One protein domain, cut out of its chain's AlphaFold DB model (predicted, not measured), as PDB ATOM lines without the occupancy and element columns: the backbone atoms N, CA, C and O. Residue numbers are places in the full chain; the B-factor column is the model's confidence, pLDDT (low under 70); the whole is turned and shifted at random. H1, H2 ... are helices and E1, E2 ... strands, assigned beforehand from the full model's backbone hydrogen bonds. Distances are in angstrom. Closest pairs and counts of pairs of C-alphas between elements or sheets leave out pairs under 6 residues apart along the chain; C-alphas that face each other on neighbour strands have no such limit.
ATOM      1  N   PRO A  28     153.025 319.986 210.846       62.53
ATOM      2  CA  PRO A  28     152.093 318.911 210.517       62.53
ATOM      3  C   PRO A  28     152.494 317.590 211.193       62.53
ATOM      4  O   PRO A  28     151.717 316.984 211.928       62.53
ATOM      5  N   LEU A  29     153.777 317.252 211.092       67.50
ATOM      6  CA  LEU A  29     154.389 316.067 211.684       67.50
ATOM      7  C   LEU A  29     154.128 315.899 213.197       67.50
ATOM      8  O   LEU A  29     153.966 314.772 213.660       67.50
ATOM      9  N   SER A  30     153.972 316.990 213.956       66.50
ATOM     10  CA  SER A  30     153.747 316.955 215.413       66.50
ATOM     11  C   SER A  30     152.484 316.202 215.841       66.50
ATOM     12  O   SER A  30     152.354 315.836 217.008       66.50
ATOM     13  N   LYS A  31     151.575 315.921 214.899       73.69
ATOM     14  CA  LYS A  31     150.344 315.162 215.133       73.69
ATOM     15  C   LYS A  31     150.554 313.642 215.181       73.69
ATOM     16  O   LYS A  31     149.649 312.923 215.594       73.69
ATOM     17  N   ILE A  32     151.724 313.136 214.785       74.81
ATOM     18  CA  ILE A  32     152.012 311.698 214.787       74.81
ATOM     19  C   ILE A  32     152.543 311.258 216.156       74.81
ATOM     20  O   ILE A  32     153.647 311.623 216.573       74.81
ATOM     21  N   ALA A  33     151.798 310.384 216.833       75.81
ATOM     22  CA  ALA A  33     152.175 309.817 218.127       75.81
ATOM     23  C   ALA A  33     153.166 308.637 217.999       75.81
ATOM     24  O   ALA A  33     152.891 307.538 218.475       75.81
ATOM     25  N   ILE A  34     154.343 308.853 217.394       73.50
ATOM     26  CA  ILE A  34     155.326 307.775 217.139       73.50
ATOM     27  C   ILE A  34     155.744 307.018 218.407       73.50
ATOM     28  O   ILE A  34     155.959 305.814 218.371       73.50
ATOM     29  N   HIS A  35     155.786 307.690 219.557       68.06
ATOM     30  CA  HIS A  35     156.129 307.079 220.845       68.06
ATOM     31  C   HIS A  35     155.131 305.994 221.298       68.06
ATOM     32  O   HIS A  35     155.419 305.258 222.235       68.06
ATOM     33  N   ARG A  36     153.954 305.911 220.663       70.88
ATOM     34  CA  ARG A  36     152.945 304.863 220.876       70.88
ATOM     35  C   ARG A  36     152.992 303.770 219.812       70.88
ATOM     36  O   ARG A  36     152.255 302.794 219.918       70.88
ATOM     37  N   THR A  37     153.812 303.940 218.777       69.38
ATOM     38  CA  THR A  37     153.947 302.940 217.719       69.38
ATOM     39  C   THR A  37     154.795 301.783 218.218       69.38
ATOM     40  O   THR A  37     155.823 301.968 218.867       69.38
ATOM     41  N   ILE A  38     154.341 300.573 217.920       64.69
ATOM     42  CA  ILE A  38     155.109 299.356 218.140       64.69
ATOM     43  C   ILE A  38     155.715 299.007 216.786       64.69
ATOM     44  O   ILE A  38     154.988 298.940 215.795       64.69
ATOM     45  N   LEU A  39     157.034 298.787 216.729       66.81
ATOM     46  CA  LEU A  39     157.664 298.219 215.539       66.81
ATOM     47  C   LEU A  39     157.183 296.771 215.399       66.81
ATOM     48  O   LEU A  39     157.779 295.846 215.943       66.81
ATOM     49  N   ALA A  40     156.064 296.594 214.709       65.62
ATOM     50  CA  ALA A  40     155.456 295.306 214.440       65.62
ATOM     51  C   ALA A  40     155.425 295.109 212.928       65.62
ATOM     52  O   ALA A  40     154.603 295.693 212.223       65.62
ATOM     53  N   VAL A  41     156.342 294.286 212.425       66.06
ATOM     54  CA  VAL A  41     156.229 293.775 211.061       66.06
ATOM     55  C   VAL A  41     155.089 292.763 211.079       66.06
ATOM     56  O   VAL A  41     155.147 291.772 211.804       66.06
ATOM     57  N   ASN A  42     154.022 293.059 210.346       78.12
ATOM     58  CA  ASN A  42     152.885 292.166 210.194       78.12
ATOM     59  C   ASN A  42     152.842 291.692 208.745       78.12
ATOM     60  O   ASN A  42     152.755 292.523 207.845       78.12
ATOM     61  N   ASP A  43     152.847 290.379 208.524       81.44
ATOM     62  CA  ASP A  43     152.847 289.780 207.180       81.44
ATOM     63  C   ASP A  43     151.623 290.176 206.340       81.44
ATOM     64  O   ASP A  43     151.626 290.060 205.116       81.44
ATOM     65  N   LYS A  44     150.555 290.639 206.999       85.00
ATOM     66  CA  LYS A  44     149.327 291.114 206.359       85.00
ATOM     67  C   LYS A  44     149.320 292.618 206.100       85.00
ATOM     68  O   LYS A  44     148.375 293.078 205.478       85.00
ATOM     69  N   ALA A  45     150.304 293.378 206.581       88.62
ATOM     70  CA  ALA A  45     150.444 294.801 206.288       88.62
ATOM     71  C   ALA A  45     151.417 294.998 205.120       88.62
ATOM     72  O   ALA A  45     152.484 294.387 205.081       88.62
ATOM     73  N   TYR A  46     151.081 295.876 204.176       91.06
ATOM     74  CA  TYR A  46     152.003 296.249 203.105       91.06
ATOM     75  C   TYR A  46     151.818 297.698 202.680       91.06
ATOM     76  O   TYR A  46     150.748 298.277 202.844       91.06
ATOM     77  N   VAL A  47     152.867 298.255 202.080       92.31
ATOM     78  CA  VAL A  47     152.833 299.499 201.312       92.31
ATOM     79  C   VAL A  47     153.674 299.306 200.055       92.31
ATOM     80  O   VAL A  47     154.792 298.797 200.108       92.31
ATOM     81  N   LYS A  48     153.120 299.679 198.908       94.69
ATOM     82  CA  LYS A  48     153.748 299.615 197.590       94.69
ATOM     83  C   LYS A  48     153.625 300.975 196.932       94.69
ATOM     84  O   LYS A  48     152.594 301.630 197.048       94.69
ATOM     85  N   ALA A  49     154.672 301.375 196.224       96.06
ATOM     86  CA  ALA A  49     154.716 302.623 195.482       96.06
ATOM     87  C   ALA A  49     154.901 302.338 193.990       96.06
ATOM     88  O   ALA A  49     155.722 301.502 193.610       96.06
ATOM     89  N   PHE A  50     154.147 303.045 193.152       96.69
ATOM     90  CA  PHE A  50     154.241 302.968 191.699       96.69
ATOM     91  C   PHE A  50     154.119 304.369 191.076       96.69
ATOM     92  O   PHE A  50     153.276 305.142 191.525       96.69
ATOM     93  N   PRO A  51     154.886 304.710 190.026       96.50
ATOM     94  CA  PRO A  51     155.945 303.910 189.409       96.50
ATOM     95  C   PRO A  51     157.242 303.916 190.236       96.50
ATOM     96  O   PRO A  51     157.479 304.807 191.045       96.50
ATOM     97  N   ALA A  52     158.087 302.901 190.032       95.31
ATOM     98  CA  ALA A  52     159.353 302.755 190.764       95.31
ATOM     99  C   ALA A  52     160.448 303.732 190.297       95.31
ATOM    100  O   ALA A  52     161.399 303.993 191.031       95.31
ATOM    101  N   ILE A  53     160.328 304.250 189.072       95.69
ATOM    102  CA  ILE A  53     161.268 305.199 188.474       95.69
ATOM    103  C   ILE A  53     160.479 306.430 188.040       95.69
ATOM    104  O   ILE A  53     159.449 306.298 187.379       95.69
ATOM    105  N   LEU A  54     160.991 307.603 188.409       96.00
ATOM    106  CA  LEU A  54     160.428 308.911 188.086       96.00
ATOM    107  C   LEU A  54     161.388 309.697 187.179       96.00
ATOM    108  O   LEU A  54     162.578 309.392 187.104       96.00
ATOM    109  N   VAL A  64     153.224 309.674 192.345       95.75
ATOM    110  CA  VAL A  64     153.420 308.321 192.868       95.75
ATOM    111  C   VAL A  64     152.104 307.863 193.477       95.75
ATOM    112  O   VAL A  64     151.549 308.525 194.353       95.75
ATOM    113  N   THR A  65     151.608 306.729 193.008       96.38
ATOM    114  CA  THR A  65     150.462 306.023 193.566       96.38
ATOM    115  C   THR A  65     150.942 305.071 194.649       96.38
ATOM    116  O   THR A  65     151.893 304.314 194.447       96.38
ATOM    117  N   LEU A  66     150.271 305.110 195.798       94.88
ATOM    118  CA  LEU A  66     150.525 304.205 196.908       94.88
ATOM    119  C   LEU A  66     149.373 303.217 197.041       94.88
ATOM    120  O   LEU A  66     148.214 303.617 197.108       94.88
ATOM    121  N   GLU A  67     149.711 301.938 197.116       94.19
ATOM    122  CA  GLU A  67     148.791 300.865 197.471       94.19
ATOM    123  C   GLU A  67     149.235 300.303 198.817       94.19
ATOM    124  O   GLU A  67     150.394 299.920 198.979       94.19
ATOM    125  N   TYR A  68     148.343 300.274 199.798       92.56
ATOM    126  CA  TYR A  68     148.688 299.841 201.143       92.56
ATOM    127  C   TYR A  68     147.521 299.130 201.815       92.56
ATOM    128  O   TYR A  68     146.361 299.318 201.449       92.56
ATOM    129  N   THR A  69     147.836 298.317 202.815       90.88
ATOM    130  CA  THR A  69     146.845 297.679 203.673       90.88
ATOM    131  C   THR A  69     147.363 297.594 205.105       90.88
ATOM    132  O   THR A  69     148.568 297.461 205.335       90.88
ATOM    133  N   SER A  70     146.438 297.635 206.058       88.25
ATOM    134  CA  SER A  70     146.688 297.393 207.474       88.25
ATOM    135  C   SER A  70     145.695 296.328 207.945       88.25
ATOM    136  O   SER A  70     144.499 296.475 207.696       88.25
ATOM    137  N   PRO A  71     146.138 295.250 208.613       88.56
ATOM    138  CA  PRO A  71     145.230 294.226 209.125       88.56
ATOM    139  C   PRO A  71     144.325 294.743 210.247       88.56
ATOM    140  O   PRO A  71     143.279 294.152 210.489       88.56
ATOM    141  N   ASN A  72     144.725 295.825 210.921       87.50
ATOM    142  CA  ASN A  72     143.952 296.499 211.958       87.50
ATOM    143  C   ASN A  72     143.989 298.011 211.676       87.50
ATOM    144  O   ASN A  72     144.778 298.711 212.313       87.50
ATOM    145  N   PRO A  73     143.221 298.507 210.688       88.12
ATOM    146  CA  PRO A  73     143.273 299.911 210.304       88.12
ATOM    147  C   PRO A  73     142.797 300.807 211.451       88.12
ATOM    148  O   PRO A  73     141.826 300.494 212.143       88.12
ATOM    149  N   SER A  74     143.474 301.935 211.634       86.44
ATOM    150  CA  SER A  74     143.125 302.969 212.607       86.44
ATOM    151  C   SER A  74     143.098 304.343 211.944       86.44
ATOM    152  O   SER A  74     143.874 304.615 211.035       86.44
ATOM    153  N   ASN A  75     142.270 305.254 212.461       87.19
ATOM    154  CA  ASN A  75     142.286 306.664 212.047       87.19
ATOM    155  C   ASN A  75     143.633 307.352 212.326       87.19
ATOM    156  O   ASN A  75     143.938 308.382 211.728       87.19
ATOM    157  N   ASP A  76     144.425 306.782 213.234       85.12
ATOM    158  CA  ASP A  76     145.763 307.261 213.568       85.12
ATOM    159  C   ASP A  76     146.856 306.666 212.661       85.12
ATOM    160  O   ASP A  76     148.024 307.041 212.802       85.12
ATOM    161  N   ASP A  77     146.512 305.758 211.739       87.56
ATOM    162  CA  ASP A  77     147.468 305.209 210.776       87.56
ATOM    163  C   ASP A  77     147.930 306.306 209.813       87.56
ATOM    164  O   ASP A  77     147.169 307.175 209.383       87.56
ATOM    165  N   TRP A  78     149.209 306.283 209.448       89.31
ATOM    166  CA  TRP A  78     149.810 307.291 208.582       89.31
ATOM    167  C   TRP A  78     150.937 306.694 207.745       89.31
ATOM    168  O   TRP A  78     151.552 305.690 208.095       89.31
ATOM    169  N   ILE A  79     151.220 307.347 206.624       91.38
ATOM    170  CA  ILE A  79     152.257 306.975 205.671       91.38
ATOM    171  C   ILE A  79     153.272 308.107 205.607       91.38
ATOM    172  O   ILE A  79     152.913 309.247 205.316       91.38
ATOM    173  N   GLY A  80     154.542 307.795 205.868       91.56
ATOM    174  CA  GLY A  80     155.665 308.721 205.741       91.56
ATOM    175  C   GLY A  80     156.439 308.520 204.442       91.56
ATOM    176  O   GLY A  80     156.689 307.390 204.030       91.56
ATOM    177  N   VAL A  81     156.864 309.615 203.815       93.69
ATOM    178  CA  VAL A  81     157.773 309.604 202.662       93.69
ATOM    179  C   VAL A  81     159.170 309.977 203.138       93.69
ATOM    180  O   VAL A  81     159.367 311.071 203.666       93.69
ATOM    181  N   PHE A  82     160.144 309.101 202.909       94.25
ATOM    182  CA  PHE A  82     161.526 309.289 203.344       94.25
ATOM    183  C   PHE A  82     162.467 309.427 202.146       94.25
ATOM    184  O   PHE A  82     162.353 308.702 201.160       94.25
ATOM    185  N   SER A  83     163.405 310.364 202.251       93.25
ATOM    186  CA  SER A  83     164.582 310.444 201.391       93.25
ATOM    187  C   SER A  83     165.768 310.825 202.276       93.25
ATOM    188  O   SER A  83     165.687 311.856 202.950       93.25
ATOM    189  N   PRO A  84     166.842 310.020 202.316       95.19
ATOM    190  CA  PRO A  84     167.066 308.806 201.525       95.19
ATOM    191  C   PRO A  84     166.110 307.648 201.877       95.19
ATOM    192  O   PRO A  84     165.506 307.626 202.946       95.19
ATOM    193  N   ALA A  85     165.966 306.681 200.959       92.56
ATOM    194  CA  ALA A  85     165.052 305.541 201.118       92.56
ATOM    195  C   ALA A  85     165.468 304.571 202.241       92.56
ATOM    196  O   ALA A  85     164.628 303.873 202.798       92.56
ATOM    197  N   ASN A  86     166.759 304.536 202.582       93.50
ATOM    198  CA  ASN A  86     167.256 303.847 203.767       93.50
ATOM    199  C   ASN A  86     167.142 304.797 204.969       93.50
ATOM    200  O   ASN A  86     168.011 305.646 205.174       93.50
ATOM    201  N   PHE A  87     166.042 304.687 205.711       90.81
ATOM    202  CA  PHE A  87     165.733 305.535 206.861       90.81
ATOM    203  C   PHE A  87     165.746 304.731 208.163       90.81
ATOM    204  O   PHE A  87     165.483 303.530 208.180       90.81
ATOM    205  N   SER A  88     166.013 305.411 209.279       89.44
ATOM    206  CA  SER A  88     165.901 304.821 210.610       89.44
ATOM    207  C   SER A  88     164.525 305.109 211.204       89.44
ATOM    208  O   SER A  88     164.184 306.260 211.484       89.44
ATOM    209  N   ALA A  89     163.755 304.045 211.438       85.88
ATOM    210  CA  ALA A  89     162.479 304.099 212.154       85.88
ATOM    211  C   ALA A  89     162.646 304.128 213.690       85.88
ATOM    212  O   ALA A  89     161.662 304.032 214.421       85.88
ATOM    213  N   LEU A  90     163.881 304.227 214.196       85.75
ATOM    214  CA  LEU A  90     164.139 304.313 215.632       85.75
ATOM    215  C   LEU A  90     163.602 305.628 216.200       85.75
ATOM    216  O   LEU A  90     163.656 306.677 215.554       85.75
ATOM    217  N   THR A  91     163.124 305.571 217.442       83.56
ATOM    218  CA  THR A  91     162.774 306.778 218.192       83.56
ATOM    219  C   THR A  91     164.048 307.438 218.714       83.56
ATOM    220  O   THR A  91     164.823 306.808 219.430       83.56
ATOM    221  N   CYS A  92     164.261 308.702 218.366       81.94
ATOM    222  CA  CYS A  92     165.377 309.508 218.850       81.94
ATOM    223  C   CYS A  92     164.891 310.502 219.909       81.94
ATOM    224  O   CYS A  92     163.782 311.021 219.829       81.94
ATOM    225  N   THR A  93     165.709 310.800 220.915       75.75
ATOM    226  CA  THR A  93     165.395 311.878 221.861       75.75
ATOM    227  C   THR A  93     165.418 313.227 221.151       75.75
ATOM    228  O   THR A  93     166.260 313.458 220.282       75.75
ATOM    229  N   SER A  94     164.509 314.127 221.534       66.00
ATOM    230  CA  SER A  94     164.484 315.501 221.033       66.00
ATOM    231  C   SER A  94     165.868 316.155 221.164       66.00
ATOM    232  O   SER A  94     166.419 316.233 222.262       66.00
ATOM    233  N   ALA A  95     166.429 316.628 220.045       64.69
ATOM    234  CA  ALA A  95     167.735 317.288 220.005       64.69
ATOM    235  C   ALA A  95     167.708 318.739 220.540       64.69
ATOM    236  O   ALA A  95     168.720 319.434 220.478       64.69
ATOM    237  N   GLY A  96     166.566 319.221 221.051       69.44
ATOM    238  CA  GLY A  96     166.428 320.564 221.618       69.44
ATOM    239  C   GLY A  96     164.977 321.045 221.707       69.44
ATOM    240  O   GLY A  96     164.043 320.350 221.319       69.44
ATOM    241  N   SER A  97     164.763 322.277 222.174       71.81
ATOM    242  CA  SER A  97     163.421 322.873 222.339       71.81
ATOM    243  C   SER A  97     162.621 323.045 221.038       71.81
ATOM    244  O   SER A  97     161.431 323.335 221.093       71.81
ATOM    245  N   MET A  98     163.261 322.862 219.880       70.94
ATOM    246  CA  MET A  98     162.651 322.964 218.551       70.94
ATOM    247  C   MET A  98     162.359 321.605 217.898       70.94
ATOM    248  O   MET A  98     161.961 321.573 216.736       70.94
ATOM    249  N   ALA A  99     162.570 320.479 218.592       68.44
ATOM    250  CA  ALA A  99     162.162 319.187 218.052       68.44
ATOM    251  C   ALA A  99     160.698 318.910 218.406       68.44
ATOM    252  O   ALA A  99     160.318 318.902 219.579       68.44
ATOM    253  N   PHE A 100     159.895 318.622 217.387       68.56
ATOM    254  CA  PHE A 100     158.503 318.219 217.534       68.56
ATOM    255  C   PHE A 100     158.313 316.779 217.032       68.56
ATOM    256  O   PHE A 100     159.151 316.281 216.275       68.56
ATOM    257  N   PRO A 101     157.227 316.095 217.432       70.25
ATOM    258  CA  PRO A 101     156.907 314.769 216.911       70.25
ATOM    259  C   PRO A 101     156.767 314.746 215.365       70.25
ATOM    260  O   PRO A 101     156.564 315.799 214.759       70.25
ATOM    261  N   PRO A 102     156.878 313.571 214.710       74.44
ATOM    262  CA  PRO A 102     157.318 312.315 215.288       74.44
ATOM    263  C   PRO A 102     158.834 312.340 215.502       74.44
ATOM    264  O   PRO A 102     159.600 312.725 214.620       74.44
ATOM    265  N   PHE A 103     159.279 311.883 216.668       81.50
ATOM    266  CA  PHE A 103     160.692 311.802 217.024       81.50
ATOM    267  C   PHE A 103     161.392 310.595 216.386       81.50
ATOM    268  O   PHE A 103     161.897 309.716 217.078       81.50
ATOM    269  N   LEU A 104     161.391 310.532 215.058       85.81
ATOM    270  CA  LEU A 104     162.162 309.552 214.304       85.81
ATOM    271  C   LEU A 104     163.599 310.039 214.119       85.81
ATOM    272  O   LEU A 104     163.833 311.218 213.861       85.81
ATOM    273  N   CYS A 105     164.563 309.123 214.197       86.75
ATOM    274  CA  CYS A 105     165.967 309.438 213.923       86.75
ATOM    275  C   CYS A 105     166.198 309.909 212.477       86.75
ATOM    276  O   CYS A 105     167.153 310.631 212.200       86.75
ATOM    277  N   THR A 106     165.314 309.529 211.555       88.31
ATOM    278  CA  THR A 106     165.224 310.122 210.222       88.31
ATOM    279  C   THR A 106     163.869 310.802 210.081       88.31
ATOM    280  O   THR A 106     162.839 310.140 210.159       88.31
ATOM    281  N   ALA A 107     163.849 312.117 209.869       87.88
ATOM    282  CA  ALA A 107     162.602 312.840 209.647       87.88
ATOM    283  C   ALA A 107     162.038 312.531 208.243       87.88
ATOM    284  O   ALA A 107     162.790 312.586 207.265       87.88
ATOM    285  N   PRO A 108     160.735 312.227 208.104       89.62
ATOM    286  CA  PRO A 108     160.111 312.112 206.790       89.62
ATOM    287  C   PRO A 108     160.032 313.487 206.105       89.62
ATOM    288  O   PRO A 108     159.845 314.512 206.757       89.62
ATOM    289  N   ILE A 109     160.100 313.504 204.772       90.56
ATOM    290  CA  ILE A 109     159.921 314.720 203.960       90.56
ATOM    291  C   ILE A 109     158.476 315.218 204.055       90.56
ATOM    292  O   ILE A 109     158.206 316.416 204.061       90.56
ATOM    293  N   LYS A 110     157.528 314.277 204.074       88.94
ATOM    294  CA  LYS A 110     156.088 314.517 204.197       88.94
ATOM    295  C   LYS A 110     155.410 313.263 204.732       88.94
ATOM    296  O   LYS A 110     155.986 312.177 204.687       88.94
ATOM    297  N   TYR A 111     154.179 313.407 205.195       89.19
ATOM    298  CA  TYR A 111     153.351 312.288 205.617       89.19
ATOM    299  C   TYR A 111     151.884 312.563 205.287       89.19
ATOM    300  O   TYR A 111     151.514 313.706 205.008       89.19
ATOM    301  N   GLN A 112     151.065 311.518 205.326       88.75
ATOM    302  CA  GLN A 112     149.616 311.617 205.196       88.75
ATOM    303  C   GLN A 112     148.938 310.557 206.063       88.75
ATOM    304  O   GLN A 112     149.474 309.461 206.200       88.75
ATOM    305  N   TYR A 113     147.773 310.862 206.632       87.56
ATOM    306  CA  TYR A 113     146.975 309.857 207.340       87.56
ATOM    307  C   TYR A 113     146.386 308.840 206.355       87.56
ATOM    308  O   TYR A 113     145.879 309.213 205.293       87.56
ATOM    309  N   GLY A 114     146.460 307.558 206.704       76.56
ATOM    310  CA  GLY A 114     145.818 306.461 205.990       76.56
ATOM    311  C   GLY A 114     144.342 306.420 206.359       76.56
ATOM    312  O   GLY A 114     143.923 305.553 207.114       76.56
ATOM    313  N   GLY A 115     143.581 307.417 205.905       65.44
ATOM    314  CA  GLY A 115     142.153 307.506 206.197       65.44
ATOM    315  C   GLY A 115     141.402 306.274 205.689       65.44
ATOM    316  O   GLY A 115     141.628 305.840 204.555       65.44
ATOM    317  N   HIS A 116     140.506 305.750 206.525       52.81
ATOM    318  CA  HIS A 116     139.467 304.806 206.130       52.81
ATOM    319  C   HIS A 116     138.097 305.475 206.216       52.81
ATOM    320  O   HIS A 116     137.867 306.211 207.204       52.81
TER     321      HIS A 116
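This is residues 28 to 54 and 64 to 116 of the 116 residues of the protein "fn3_PAP domain-containing protein" of Rhizophora mucronata (UniProt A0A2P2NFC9). There is little regular structure: two separate two-stranded antiparallel ribbons, E1 with E2 at one end and E3 with E4 near the middle, while the loop of residues 82 to 109 reaches the other end. The 80 printed residues hold H1, E1, E2, E3 and E4 in chain order, mostly strand, with only 22 residues in named elements. The whole is compact, radius of gyration of the C-alphas 13.4 A, spanning 37 by 31 by 21 A.

E1, residues 46 to 50, and E2, residues 65 to 69, are antiparallel at 169 degrees; N 48 and O 67 are 2.7 A apart. E3, residues 78 to 81, and E4, residues 110 to 113, form an antiparallel hairpin at 161 degrees; N 79 and O 112 are 2.8 A apart. E2 and E3 are apart. The closest C-alphas of E4 and H1, residues 28 to 31, are those of Tyr 111 and Leu 29, 7.2 A apart. H1 is too short for any O i to N i+4 pair; its one O i to N i+3 pair is within hydrogen-bond range.

E1 is 13.4 A long and E2 13.6 A; E3 is 10.2 A, E4 10.7 A and H1 6.2 A. C-alpha 28 is at (152.093, 318.911, 210.517), C-alpha 113 at (146.975, 309.857, 207.340).

Residues 55 to 63 are not printed; C-alphas 54 and 64 are 8.5 A apart. The links H1 to E1 and E3 to E4 are long. Sixteen residues are under pLDDT 70, among them 37 to 41.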